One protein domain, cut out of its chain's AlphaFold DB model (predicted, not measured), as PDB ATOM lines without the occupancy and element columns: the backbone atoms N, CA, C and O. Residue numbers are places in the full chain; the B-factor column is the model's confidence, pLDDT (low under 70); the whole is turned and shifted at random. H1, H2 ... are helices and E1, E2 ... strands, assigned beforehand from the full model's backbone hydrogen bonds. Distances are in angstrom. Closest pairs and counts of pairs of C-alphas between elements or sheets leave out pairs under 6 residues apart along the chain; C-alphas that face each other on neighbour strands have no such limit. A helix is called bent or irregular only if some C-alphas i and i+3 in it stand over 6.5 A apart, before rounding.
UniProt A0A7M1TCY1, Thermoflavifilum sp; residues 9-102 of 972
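This is residues 9 to 102 of the 972 residues of a protein of Thermoflavifilum sp (UniProt A0A7M1TCY1). A small three-stranded sheet has the long, kinked helix H2 slantwise over one face and the other face bare; H1 and H3 lie toward opposite ends. The 94 printed residues include, in order, E1 H1 E2 E3 H2 H3; the mixed sheet runs E1 E2 E3. The class is mixed, compact, with radius of gyration of the C-alphas 13.3 A and spans 40 by 26 by 19 A.

E1, residues 9 to 13, begins at C-alpha 9 (37.427, -16.968, -56.473). E2 is 32 to 38, E3 41 to 47, H1 21 to 27. H2, 57 to 76, 26.2 A, is irregular: C-alphas 67 and 70 are 7.1 A apart. H3, 88 to 102, ends at C-alpha 102 (65.369, -19.226, -43.184).

E1 and E2 are parallel, N 10 to O 33 2.9 A; hairpin E2 and E3 is antiparallel, N 34 to O 46 2.8 A. H2 touches H3, closest C-alphas Trp 65 and Pro 89, 5.9 A. Every O i to N i+4 pair is within hydrogen-bond range in H3, 14 of 16 in H2, 2 of 3 in H1.

The printed part has no cut. The H2 to H3 link is long. Residues 19 to 29, 81 to 87 and 101 to 102 are under pLDDT 70.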
ATOM      1  N   VAL A   9      36.301 -16.665 -57.365       91.44
ATOM      2  CA  VAL A   9      37.427 -16.968 -56.473       91.44
ATOM      3  C   VAL A   9      38.691 -16.486 -57.174       91.44
ATOM      4  O   VAL A   9      38.973 -16.935 -58.281       91.44
ATOM      5  N   GLU A  10      39.414 -15.555 -56.557       90.56
ATOM      6  CA  GLU A  10      40.622 -14.938 -57.116       90.56
ATOM      7  C   GLU A  10      41.788 -15.075 -56.129       90.56
ATOM      8  O   GLU A  10      41.611 -14.993 -54.911       90.56
ATOM      9  N   HIS A  11      42.997 -15.266 -56.653       91.75
ATOM     10  CA  HIS A  11      44.211 -15.478 -55.862       91.75
ATOM     11  C   HIS A  11      45.151 -14.281 -56.025       91.75
ATOM     12  O   HIS A  11      45.549 -13.952 -57.138       91.75
ATOM     13  N   ILE A  12      45.518 -13.634 -54.916       91.69
ATOM     14  CA  ILE A  12      46.373 -12.441 -54.903       91.69
ATOM     15  C   ILE A  12      47.698 -12.773 -54.216       91.69
ATOM     16  O   ILE A  12      47.708 -13.084 -53.025       91.69
ATOM     17  N   ASP A  13      48.814 -12.651 -54.937       91.75
ATOM     18  CA  ASP A  13      50.158 -12.727 -54.354       91.75
ATOM     19  C   ASP A  13      50.614 -11.342 -53.875       91.75
ATOM     20  O   ASP A  13      50.890 -10.443 -54.667       91.75
ATOM     21  N   LEU A  14      50.710 -11.178 -52.556       91.56
ATOM     22  CA  LEU A  14      51.127  -9.942 -51.896       91.56
ATOM     23  C   LEU A  14      52.631  -9.646 -52.046       91.56
ATOM     24  O   LEU A  14      53.074  -8.572 -51.627       91.56
ATOM     25  N   SER A  15      53.418 -10.580 -52.595       89.69
ATOM     26  CA  SER A  15      54.831 -10.354 -52.928       89.69
ATOM     27  C   SER A  15      55.023  -9.640 -54.272       89.69
ATOM     28  O   SER A  15      56.064  -9.021 -54.496       89.69
ATOM     29  N   ALA A  16      54.007  -9.662 -55.139       87.88
ATOM     30  CA  ALA A  16      53.990  -8.932 -56.400       87.88
ATOM     31  C   ALA A  16      53.405  -7.511 -56.227       87.88
ATOM     32  O   ALA A  16      52.669  -7.250 -55.268       87.88
ATOM     33  N   PRO A  17      53.697  -6.568 -57.147       82.06
ATOM     34  CA  PRO A  17      53.019  -5.275 -57.178       82.06
ATOM     35  C   PRO A  17      51.496  -5.446 -57.291       82.06
ATOM     36  O   PRO A  17      51.008  -6.133 -58.187       82.06
ATOM     37  N   LEU A  18      50.746  -4.811 -56.388       78.75
ATOM     38  CA  LEU A  18      49.283  -4.862 -56.380       78.75
ATOM     39  C   LEU A  18      48.720  -3.954 -57.480       78.75
ATOM     40  O   LEU A  18      49.076  -2.778 -57.547       78.75
ATOM     41  N   ALA A  19      47.838  -4.492 -58.324       69.75
ATOM     42  CA  ALA A  19      47.157  -3.720 -59.364       69.75
ATOM     43  C   ALA A  19      46.249  -2.617 -58.772       69.75
ATOM     44  O   ALA A  19      45.716  -2.777 -57.673       69.75
ATOM     45  N   ASP A  20      46.083  -1.521 -59.520       66.44
ATOM     46  CA  ASP A  20      45.389  -0.289 -59.106       66.44
ATOM     47  C   ASP A  20      43.926  -0.555 -58.687       66.44
ATOM     48  O   ASP A  20      43.178  -1.137 -59.478       66.44
ATOM     49  N   PRO A  21      43.458  -0.134 -57.495       61.03
ATOM     50  CA  PRO A  21      42.088  -0.348 -57.043       61.03
ATOM     51  C   PRO A  21      41.027   0.190 -58.005       61.03
ATOM     52  O   PRO A  21      39.942  -0.381 -58.033       61.03
ATOM     53  N   GLU A  22      41.294   1.206 -58.834       59.22
ATOM     54  CA  GLU A  22      40.325   1.660 -59.846       59.22
ATOM     55  C   GLU A  22      40.071   0.599 -60.929       59.22
ATOM     56  O   GLU A  22      38.927   0.401 -61.348       59.22
ATOM     57  N   THR A  23      41.102  -0.172 -61.306       63.88
ATOM     58  CA  THR A  23      40.925  -1.342 -62.184       63.88
ATOM     59  C   THR A  23      40.107  -2.445 -61.514       63.88
ATOM     60  O   THR A  23      39.363  -3.143 -62.197       63.88
ATOM     61  N   TRP A  24      40.154  -2.550 -60.183       62.91
ATOM     62  CA  TRP A  24      39.387  -3.527 -59.409       62.91
ATOM     63  C   TRP A  24      37.948  -3.082 -59.106       62.91
ATOM     64  O   TRP A  24      37.037  -3.903 -59.139       62.91
ATOM     65  N   ILE A  25      37.691  -1.795 -58.864       57.56
ATOM     66  CA  ILE A  25      36.351  -1.261 -58.555       57.56
ATOM     67  C   ILE A  25      35.402  -1.419 -59.755       57.56
ATOM     68  O   ILE A  25      34.231  -1.748 -59.567       57.56
ATOM     69  N   GLY A  26      35.907  -1.290 -60.990       57.09
ATOM     70  CA  GLY A  26      35.166  -1.670 -62.204       57.09
ATOM     71  C   GLY A  26      35.043  -3.190 -62.415       57.09
ATOM     72  O   GLY A  26      34.089  -3.657 -63.037       57.09
ATOM     73  N   TYR A  27      35.975  -3.974 -61.866       57.81
ATOM     74  CA  TYR A  27      36.029  -5.441 -61.948       57.81
ATOM     75  C   TYR A  27      35.100  -6.139 -60.927       57.81
ATOM     76  O   TYR A  27      34.609  -7.244 -61.170       57.81
ATOM     77  N   PHE A  28      34.771  -5.475 -59.814       64.31
ATOM     78  CA  PHE A  28      33.887  -5.959 -58.743       64.31
ATOM     79  C   PHE A  28      32.386  -5.703 -58.994       64.31
ATOM     80  O   PHE A  28      31.612  -5.473 -58.066       64.31
ATOM     81  N   THR A  29      31.930  -5.791 -60.248       68.88
ATOM     82  CA  THR A  29      30.483  -5.793 -60.575       68.88
ATOM     83  C   THR A  29      29.744  -7.004 -59.989       68.88
ATOM     84  O   THR A  29      28.533  -6.965 -59.762       68.88
ATOM     85  N   ILE A  30      30.486  -8.074 -59.710       76.94
ATOM     86  CA  ILE A  30      30.060  -9.305 -59.041       76.94
ATOM     87  C   ILE A  30      30.890  -9.424 -57.747       76.94
ATOM     88  O   ILE A  30      32.023  -8.951 -57.749       76.94
ATOM     89  N   PRO A  31      30.383 -10.010 -56.646       86.88
ATOM     90  CA  PRO A  31      31.185 -10.299 -55.452       86.88
ATOM     91  C   PRO A  31      32.362 -11.259 -55.716       86.88
ATOM     92  O   PRO A  31      32.276 -12.142 -56.571       86.88
ATOM     93  N   HIS A  32      33.458 -11.111 -54.966       88.19
ATOM     94  CA  HIS A  32      34.648 -11.970 -55.049       88.19
ATOM     95  C   HIS A  32      35.045 -12.513 -53.677       88.19
ATOM     96  O   HIS A  32      34.837 -11.864 -52.649       88.19
ATOM     97  N   LEU A  33      35.644 -13.700 -53.689       92.25
ATOM     98  CA  LEU A  33      36.449 -14.250 -52.608       92.25
ATOM     99  C   LEU A  33      37.916 -14.122 -53.020       92.25
ATOM    100  O   LEU A  33      38.378 -14.842 -53.903       92.25
ATOM    101  N   LEU A  34      38.636 -13.204 -52.381       92.06
ATOM    102  CA  LEU A  34      40.067 -13.019 -52.591       92.06
ATOM    103  C   LEU A  34      40.834 -13.890 -51.600       92.06
ATOM    104  O   LEU A  34      40.658 -13.730 -50.392       92.06
ATOM    105  N   VAL A  35      41.698 -14.772 -52.088       94.38
ATOM    106  CA  VAL A  35      42.633 -15.550 -51.267       94.38
ATOM    107  C   VAL A  35      44.006 -14.899 -51.354       94.38
ATOM    108  O   VAL A  35      44.529 -14.685 -52.446       94.38
ATOM    109  N   LEU A  36      44.588 -14.572 -50.203       94.81
ATOM    110  CA  LEU A  36      45.833 -13.819 -50.104       94.81
ATOM    111  C   LEU A  36      47.010 -14.756 -49.876       94.81
ATOM    112  O   LEU A  36      46.988 -15.583 -48.961       94.81
ATOM    113  N   TRP A  37      48.055 -14.566 -50.667       94.19
ATOM    114  CA  TRP A  37      49.261 -15.376 -50.671       94.19
ATOM    115  C   TRP A  37      50.491 -14.505 -50.465       94.19
ATOM    116  O   TRP A  37      50.493 -13.312 -50.755       94.19
ATOM    117  N   TRP A  38      51.556 -15.121 -49.980       92.00
ATOM    118  CA  TRP A  38      52.908 -14.605 -50.103       92.00
ATOM    119  C   TRP A  38      53.761 -15.686 -50.740       92.00
ATOM    120  O   TRP A  38      54.100 -16.678 -50.080       92.00
ATOM    121  N   LYS A  39      54.083 -15.523 -52.027       88.25
ATOM    122  CA  LYS A  39      54.666 -16.602 -52.834       88.25
ATOM    123  C   LYS A  39      53.738 -17.835 -52.742       88.25
ATOM    124  O   LYS A  39      52.572 -17.756 -53.102       88.25
ATOM    125  N   ALA A  40      54.207 -18.950 -52.175       85.88
ATOM    126  CA  ALA A  40      53.422 -20.179 -51.991       85.88
ATOM    127  C   ALA A  40      52.680 -20.288 -50.636       85.88
ATOM    128  O   ALA A  40      52.026 -21.298 -50.380       85.88
ATOM    129  N   LEU A  41      52.806 -19.302 -49.740       89.56
ATOM    130  CA  LEU A  41      52.249 -19.361 -48.384       89.56
ATOM    131  C   LEU A  41      50.880 -18.659 -48.321       89.56
ATOM    132  O   LEU A  41      50.828 -17.453 -48.566       89.56
ATOM    133  N   PRO A  42      49.785 -19.339 -47.943       94.56
ATOM    134  CA  PRO A  42      48.488 -18.689 -47.783       94.56
ATOM    135  C   PRO A  42      48.437 -17.891 -46.472       94.56
ATOM    136  O   PRO A  42      48.809 -18.384 -45.402       94.56
ATOM    137  N   LEU A  43      47.963 -16.648 -46.552       93.25
ATOM    138  CA  LEU A  43      47.985 -15.682 -45.450       93.25
ATOM    139  C   LEU A  43      46.602 -15.227 -44.982       93.25
ATOM    140  O   LEU A  43      46.462 -14.828 -43.829       93.25
ATOM    141  N   GLY A  44      45.583 -15.258 -45.836       93.81
ATOM    142  CA  GLY A  44      44.273 -14.734 -45.463       93.81
ATOM    143  C   GLY A  44      43.252 -14.801 -46.583       93.81
ATOM    144  O   GLY A  44      43.538 -15.291 -47.674       93.81
ATOM    145  N   GLN A  45      42.060 -14.272 -46.312       93.56
ATOM    146  CA  GLN A  45      41.030 -14.095 -47.329       93.56
ATOM    147  C   GLN A  45      40.164 -12.863 -47.082       93.56
ATOM    148  O   GLN A  45      40.116 -12.347 -45.964       93.56
ATOM    149  N   LEU A  46      39.434 -12.452 -48.117       90.75
ATOM    150  CA  LEU A  46      38.495 -11.338 -48.087       90.75
ATOM    151  C   LEU A  46      37.281 -11.621 -48.985       90.75
ATOM    152  O   LEU A  46      37.440 -11.856 -50.180       90.75
ATOM    153  N   TYR A  47      36.074 -11.527 -48.423       89.56
ATOM    154  CA  TYR A  47      34.829 -11.447 -49.191       89.56
ATOM    155  C   TYR A  47      34.508  -9.975 -49.482       89.56
ATOM    156  O   TYR A  47      34.380  -9.171 -48.557       89.56
ATOM    157  N   THR A  48      34.386  -9.601 -50.757       86.69
ATOM    158  CA  THR A  48      34.302  -8.180 -51.153       86.69
ATOM    159  C   THR A  48      32.960  -7.504 -50.864       86.69
ATOM    160  O   THR A  48      32.847  -6.291 -50.999       86.69
ATOM    161  N   ASP A  49      31.942  -8.258 -50.450       83.56
ATOM    162  CA  ASP A  49      30.606  -7.752 -50.120       83.56
ATOM    163  C   ASP A  49      30.371  -7.550 -48.614       83.56
ATOM    164  O   ASP A  49      29.320  -7.045 -48.220       83.56
ATOM    165  N   GLU A  50      31.309  -7.975 -47.763       77.44
ATOM    166  CA  GLU A  50      31.164  -7.874 -46.306       77.44
ATOM    167  C   GLU A  50      31.531  -6.488 -45.765       77.44
ATOM    168  O   GLU A  50      31.104  -6.119 -44.671       77.44
ATOM    169  N   GLN A  51      32.298  -5.710 -46.531       72.00
ATOM    170  CA  GLN A  51      32.755  -4.380 -46.145       72.00
ATOM    171  C   GLN A  51      32.954  -3.473 -47.367       72.00
ATOM    172  O   GLN A  51      33.265  -3.969 -48.450       72.00
ATOM    173  N   PRO A  52      32.789  -2.144 -47.220       74.88
ATOM    174  CA  PRO A  52      33.052  -1.207 -48.305       74.88
ATOM    175  C   PRO A  52      34.533  -1.237 -48.701       74.88
ATOM    176  O   PRO A  52      35.417  -1.143 -47.848       74.88
ATOM    177  N   LEU A  53      34.797  -1.356 -50.003       81.25
ATOM    178  CA  LEU A  53      36.158  -1.387 -50.529       81.25
ATOM    179  C   LEU A  53      36.750   0.036 -50.574       81.25
ATOM    180  O   LEU A  53      36.062   0.972 -50.990       81.25
ATOM    181  N   PRO A  54      38.007   0.228 -50.146       78.88
ATOM    182  CA  PRO A  54      38.670   1.526 -50.187       78.88
ATOM    183  C   PRO A  54      38.955   1.963 -51.628       78.88
ATOM    184  O   PRO A  54      39.379   1.170 -52.460       78.88
ATOM    185  N   VAL A  55      38.779   3.260 -51.887       75.25
ATOM    186  CA  VAL A  55      39.003   3.877 -53.207       75.25
ATOM    187  C   VAL A  55      40.454   4.306 -53.454       75.25
ATOM    188  O   VAL A  55      40.800   4.663 -54.569       75.25
ATOM    189  N   SER A  56      41.318   4.285 -52.432       82.81
ATOM    190  CA  SER A  56      42.736   4.649 -52.563       82.81
ATOM    191  C   SER A  56      43.647   3.422 -52.534       82.81
ATOM    192  O   SER A  56      43.403   2.498 -51.757       82.81
ATOM    193  N   GLN A  57      44.750   3.450 -53.300       80.75
ATOM    194  CA  GLN A  57      45.775   2.389 -53.305       80.75
ATOM    195  C   GLN A  57      46.249   2.071 -51.882       80.75
ATOM    196  O   GLN A  57      46.222   0.924 -51.453       80.75
ATOM    197  N   ALA A  58      46.607   3.093 -51.099       81.12
ATOM    198  CA  ALA A  58      47.076   2.906 -49.726       81.12
ATOM    199  C   ALA A  58      46.009   2.283 -48.804       81.12
ATOM    200  O   ALA A  58      46.340   1.514 -47.901       81.12
ATOM    201  N   GLY A  59      44.729   2.606 -49.018       83.56
ATOM    202  CA  GLY A  59      43.621   1.983 -48.298       83.56
ATOM    203  C   GLY A  59      43.437   0.518 -48.691       83.56
ATOM    204  O   GLY A  59      43.252  -0.324 -47.813       83.56
ATOM    205  N   TRP A  60      43.541   0.212 -49.987       83.69
ATOM    206  CA  TRP A  60      43.452  -1.145 -50.528       83.69
ATOM    207  C   TRP A  60      44.563  -2.044 -49.998       83.69
ATOM    208  O   TRP A  60      44.288  -3.103 -49.432       83.69
ATOM    209  N   GLU A  61      45.809  -1.579 -50.063       85.38
ATOM    210  CA  GLU A  61      46.946  -2.299 -49.495       85.38
ATOM    211  C   GLU A  61      46.756  -2.543 -47.996       85.38
ATOM    212  O   GLU A  61      46.935  -3.665 -47.522       85.38
ATOM    213  N   ARG A  62      46.334  -1.522 -47.240       85.88
ATOM    214  CA  ARG A  62      46.088  -1.661 -45.800       85.88
ATOM    215  C   ARG A  62      45.021  -2.714 -45.501       85.88
ATOM    216  O   ARG A  62      45.200  -3.487 -44.562       85.88
ATOM    217  N   LEU A  63      43.948  -2.764 -46.288       86.88
ATOM    218  CA  LEU A  63      42.889  -3.758 -46.132       86.88
ATOM    219  C   LEU A  63      43.421  -5.179 -46.357       86.88
ATOM    220  O   LEU A  63      43.277  -6.023 -45.472       86.88
ATOM    221  N   LEU A  64      44.093  -5.436 -47.482       88.81
ATOM    222  CA  LEU A  64      44.637  -6.763 -47.791       88.81
ATOM    223  C   LEU A  64      45.645  -7.224 -46.727       88.81
ATOM    224  O   LEU A  64      45.562  -8.343 -46.219       88.81
ATOM    225  N   TRP A  65      46.554  -6.338 -46.317       89.31
ATOM    226  CA  TRP A  65      47.521  -6.649 -45.265       89.31
ATOM    227  C   TRP A  65      46.862  -6.857 -43.893       89.31
ATOM    228  O   TRP A  65      47.354  -7.671 -43.115       89.31
ATOM    229  N   SER A  66      45.729  -6.207 -43.599       88.19
ATOM    230  CA  SER A  66      44.956  -6.462 -42.370       88.19
ATOM    231  C   SER A  66      44.337  -7.860 -42.340       88.19
ATOM    232  O   SER A  66      44.338  -8.506 -41.294       88.19
ATOM    233  N   CYS A  67      43.904  -8.379 -43.493       89.88
ATOM    234  CA  CYS A  67      43.419  -9.752 -43.620       89.88
ATOM    235  C   CYS A  67      44.553 -10.783 -43.472       89.88
ATOM    236  O   CYS A  67      44.325 -11.868 -42.942       89.88
ATOM    237  N   ALA A  68      45.774 -10.446 -43.906       90.88
ATOM    238  CA  ALA A  68      46.965 -11.290 -43.757       90.88
ATOM    239  C   ALA A  68      47.596 -11.235 -42.347       90.88
ATOM    240  O   ALA A  68      48.323 -12.151 -41.952       90.88
ATOM    241  N   TRP A  69      47.338 -10.168 -41.579       88.94
ATOM    242  CA  TRP A  69      47.961  -9.910 -40.275       88.94
ATOM    243  C   TRP A  69      47.880 -11.082 -39.290       88.94
ATOM    244  O   TRP A  69      48.937 -11.474 -38.788       88.94
ATOM    245  N   PRO A  70      46.710 -11.705 -39.032       88.81
ATOM    246  CA  PRO A  70      46.611 -12.768 -38.033       88.81
ATOM    247  C   PRO A  70      47.550 -13.948 -38.319       88.81
ATOM    248  O   PRO A  70      48.173 -14.488 -37.406       88.81
ATOM    249  N   ALA A  71      47.699 -14.320 -39.593       89.00
ATOM    250  CA  ALA A  71      48.537 -15.434 -40.018       89.00
ATOM    251  C   ALA A  71      50.037 -15.135 -39.875       89.00
ATOM    252  O   ALA A  71      50.810 -16.023 -39.500       89.00
ATOM    253  N   VAL A  72      50.453 -13.900 -40.169       89.31
ATOM    254  CA  VAL A  72      51.852 -13.466 -40.044       89.31
ATOM    255  C   VAL A  72      52.222 -13.246 -38.583       89.31
ATOM    256  O   VAL A  72      53.227 -13.785 -38.130       89.31
ATOM    257  N   ALA A  73      51.392 -12.523 -37.826       86.94
ATOM    258  CA  ALA A  73      51.629 -12.247 -36.413       86.94
ATOM    259  C   ALA A  73      51.760 -13.542 -35.602       86.94
ATOM    260  O   ALA A  73      52.693 -13.671 -34.813       86.94
ATOM    261  N   HIS A  74      50.904 -14.537 -35.868       86.81
ATOM    262  CA  HIS A  74      50.994 -15.849 -35.229       86.81
ATOM    263  C   HIS A  74      52.339 -16.541 -35.498       86.81
ATOM    264  O   HIS A  74      52.985 -17.017 -34.568       86.81
ATOM    265  N   ARG A  75      52.793 -16.589 -36.759       86.00
ATOM    266  CA  ARG A  75      54.075 -17.228 -37.117       86.00
ATOM    267  C   ARG A  75      55.289 -16.455 -36.598       86.00
ATOM    268  O   ARG A  75      56.307 -17.061 -36.287       86.00
ATOM    269  N   ALA A  76      55.180 -15.133 -36.495       85.56
ATOM    270  CA  ALA A  76      56.236 -14.264 -35.995       85.56
ATOM    271  C   ALA A  76      56.283 -14.163 -34.457       85.56
ATOM    272  O   ALA A  76      57.198 -13.539 -33.921       85.56
ATOM    273  N   GLY A  77      55.300 -14.731 -33.743       85.00
ATOM    274  CA  GLY A  77      55.164 -14.592 -32.290       85.00
ATOM    275  C   GLY A  77      54.807 -13.168 -31.842       85.00
ATOM    276  O   GLY A  77      55.165 -12.757 -30.739       85.00
ATOM    277  N   TRP A  78      54.149 -12.383 -32.698       86.19
ATOM    278  CA  TRP A  78      53.741 -11.009 -32.396       86.19
ATOM    279  C   TRP A  78      52.344 -10.953 -31.748       86.19
ATOM    280  O   TRP A  78      51.493 -11.787 -32.062       86.19
ATOM    281  N   PRO A  79      52.058  -9.955 -30.887       80.25
ATOM    282  CA  PRO A  79      50.722  -9.764 -30.319       80.25
ATOM    283  C   PRO A  79      49.691  -9.448 -31.407       80.25
ATOM    284  O   PRO A  79      49.879  -8.511 -32.178       80.25
ATOM    285  N   ILE A  80      48.573 -10.181 -31.441       76.12
ATOM    286  CA  ILE A  80      47.538 -10.017 -32.479       76.12
ATOM    287  C   ILE A  80      46.741  -8.710 -32.292       76.12
ATOM    288  O   ILE A  80      46.331  -8.100 -33.277       76.12
ATOM    289  N   GLU A  81      46.562  -8.257 -31.047       69.94
ATOM    290  CA  GLU A  81      45.631  -7.179 -30.665       69.94
ATOM    291  C   GLU A  81      46.182  -5.749 -30.859       69.94
ATOM    292  O   GLU A  81      45.412  -4.795 -30.877       69.94
ATOM    293  N   HIS A  82      47.504  -5.581 -31.005       55.22
ATOM    294  CA  HIS A  82      48.181  -4.274 -30.935       55.22
ATOM    295  C   HIS A  82      48.965  -3.950 -32.218       55.22
ATOM    296  O   HIS A  82      50.188  -3.794 -32.195       55.22
ATOM    297  N   ALA A  83      48.274  -3.854 -33.356       56.97
ATOM    298  CA  ALA A  83      48.895  -3.438 -34.613       56.97
ATOM    299  C   ALA A  83      48.671  -1.941 -34.879       56.97
ATOM    300  O   ALA A  83      47.537  -1.481 -35.009       56.97
ATOM    301  N   ASN A  84      49.756  -1.173 -35.011       59.19
ATOM    302  CA  ASN A  84      49.688   0.188 -35.540       59.19
ATOM    303  C   ASN A  84      49.520   0.117 -37.072       59.19
ATOM    304  O   ASN A  84      50.413  -0.353 -37.778       59.19
ATOM    305  N   LEU A  85      48.362   0.551 -37.585       57.75
ATOM    306  CA  LEU A  85      47.876   0.305 -38.958       57.75
ATOM    307  C   LEU A  85      48.738   0.907 -40.088       57.75
ATOM    308  O   LEU A  85      48.495   0.613 -41.258       57.75
ATOM    309  N   VAL A  86      49.711   1.766 -39.771       59.59
ATOM    310  CA  VAL A  86      50.519   2.492 -40.767       59.59
ATOM    311  C   VAL A  86      51.823   1.759 -41.112       59.59
ATOM    312  O   VAL A  86      52.158   1.650 -42.286       59.59
ATOM    313  N   GLU A  87      52.531   1.197 -40.128       62.12
ATOM    314  CA  GLU A  87      53.829   0.517 -40.339       62.12
ATOM    315  C   GLU A  87      53.696  -0.997 -40.588       62.12
ATOM    316  O   GLU A  87      54.661  -1.680 -40.949       62.12
ATOM    317  N   MET A  88      52.487  -1.530 -40.402       74.31
ATOM    318  CA  MET A  88      52.190  -2.960 -40.444       74.31
ATOM    319  C   MET A  88      52.593  -3.644 -41.770       74.31
ATOM    320  O   MET A  88      53.281  -4.665 -41.696       74.31
ATOM    321  N   PRO A  89      52.277  -3.105 -42.972       82.62
ATOM    322  CA  PRO A  89      52.592  -3.790 -44.230       82.62
ATOM    323  C   PRO A  89      54.095  -3.975 -44.460       82.62
ATOM    324  O   PRO A  89      54.537  -5.070 -44.800       82.62
ATOM    325  N   GLN A  90      54.905  -2.932 -44.234       83.75
ATOM    326  CA  GLN A  90      56.350  -3.004 -44.481       83.75
ATOM    327  C   GLN A  90      57.043  -3.949 -43.496       83.75
ATOM    328  O   GLN A  90      57.894  -4.746 -43.892       83.75
ATOM    329  N   ARG A  91      56.644  -3.910 -42.218       85.44
ATOM    330  CA  ARG A  91      57.151  -4.838 -41.200       85.44
ATOM    331  C   ARG A  91      56.843  -6.293 -41.561       85.44
ATOM    332  O   ARG A  91      57.723  -7.143 -41.440       85.44
ATOM    333  N   MET A  92      55.619  -6.580 -42.013       88.00
ATOM    334  CA  MET A  92      55.217  -7.923 -42.442       88.00
ATOM    335  C   MET A  92      56.004  -8.385 -43.669       88.00
ATOM    336  O   MET A  92      56.538  -9.489 -43.636       88.00
ATOM    337  N   LYS A  93      56.136  -7.542 -44.704       89.12
ATOM    338  CA  LYS A  93      56.938  -7.835 -45.907       89.12
ATOM    339  C   LYS A  93      58.381  -8.198 -45.547       89.12
ATOM    340  O   LYS A  93      58.864  -9.258 -45.936       89.12
ATOM    341  N   ASN A  94      59.041  -7.366 -44.737       88.06
ATOM    342  CA  ASN A  94      60.426  -7.594 -44.311       88.06
ATOM    343  C   ASN A  94      60.582  -8.919 -43.544       88.06
ATOM    344  O   ASN A  94      61.528  -9.674 -43.776       88.06
ATOM    345  N   TRP A  95      59.647  -9.226 -42.640       89.75
ATOM    346  CA  TRP A  95      59.683 -10.486 -41.901       89.75
ATOM    347  C   TRP A  95      59.410 -11.690 -42.811       89.75
ATOM    348  O   TRP A  95      60.133 -12.678 -42.727       89.75
ATOM    349  N   LEU A  96      58.425 -11.601 -43.711       89.25
ATOM    350  CA  LEU A  96      58.058 -12.672 -44.640       89.25
ATOM    351  C   LEU A  96      59.188 -13.006 -45.622       89.25
ATOM    352  O   LEU A  96      59.433 -14.187 -45.877       89.25
ATOM    353  N   GLU A  97      59.923 -12.009 -46.125       88.12
ATOM    354  CA  GLU A  97      61.137 -12.270 -46.911       88.12
ATOM    355  C   GLU A  97      62.135 -13.101 -46.096       88.12
ATOM    356  O   GLU A  97      62.519 -14.200 -46.501       88.12
ATOM    357  N   THR A  98      62.462 -12.648 -44.885       83.44
ATOM    358  CA  THR A  98      63.407 -13.338 -43.993       83.44
ATOM    359  C   THR A  98      62.951 -14.759 -43.632       83.44
ATOM    360  O   THR A  98      63.758 -15.692 -43.663       83.44
ATOM    361  N   PHE A  99      61.661 -14.945 -43.331       81.81
ATOM    362  CA  PHE A  99      61.051 -16.227 -42.966       81.81
ATOM    363  C   PHE A  99      61.122 -17.238 -44.115       81.81
ATOM    364  O   PHE A  99      61.563 -18.370 -43.914       81.81
ATOM    365  N   THR A 100      60.763 -16.821 -45.335       70.31
ATOM    366  CA  THR A 100      60.824 -17.702 -46.515       70.31
ATOM    367  C   THR A 100      62.253 -18.126 -46.875       70.31
ATOM    368  O   THR A 100      62.442 -19.213 -47.422       70.31
ATOM    369  N   HIS A 101      63.263 -17.322 -46.521       60.12
ATOM    370  CA  HIS A 101      64.675 -17.677 -46.679       60.12
ATOM    371  C   HIS A 101      65.197 -18.632 -45.586       60.12
ATOM    372  O   HIS A 101      65.870 -19.606 -45.917       60.12
ATOM    373  N   HIS A 102      64.869 -18.407 -44.307       55.44
ATOM    374  CA  HIS A 102      65.369 -19.226 -43.184       55.44
ATOM    375  C   HIS A 102      64.674 -20.587 -43.055       55.44
ATOM    376  O   HIS A 102      65.304 -21.571 -42.671       55.44
TER     377      HIS A 102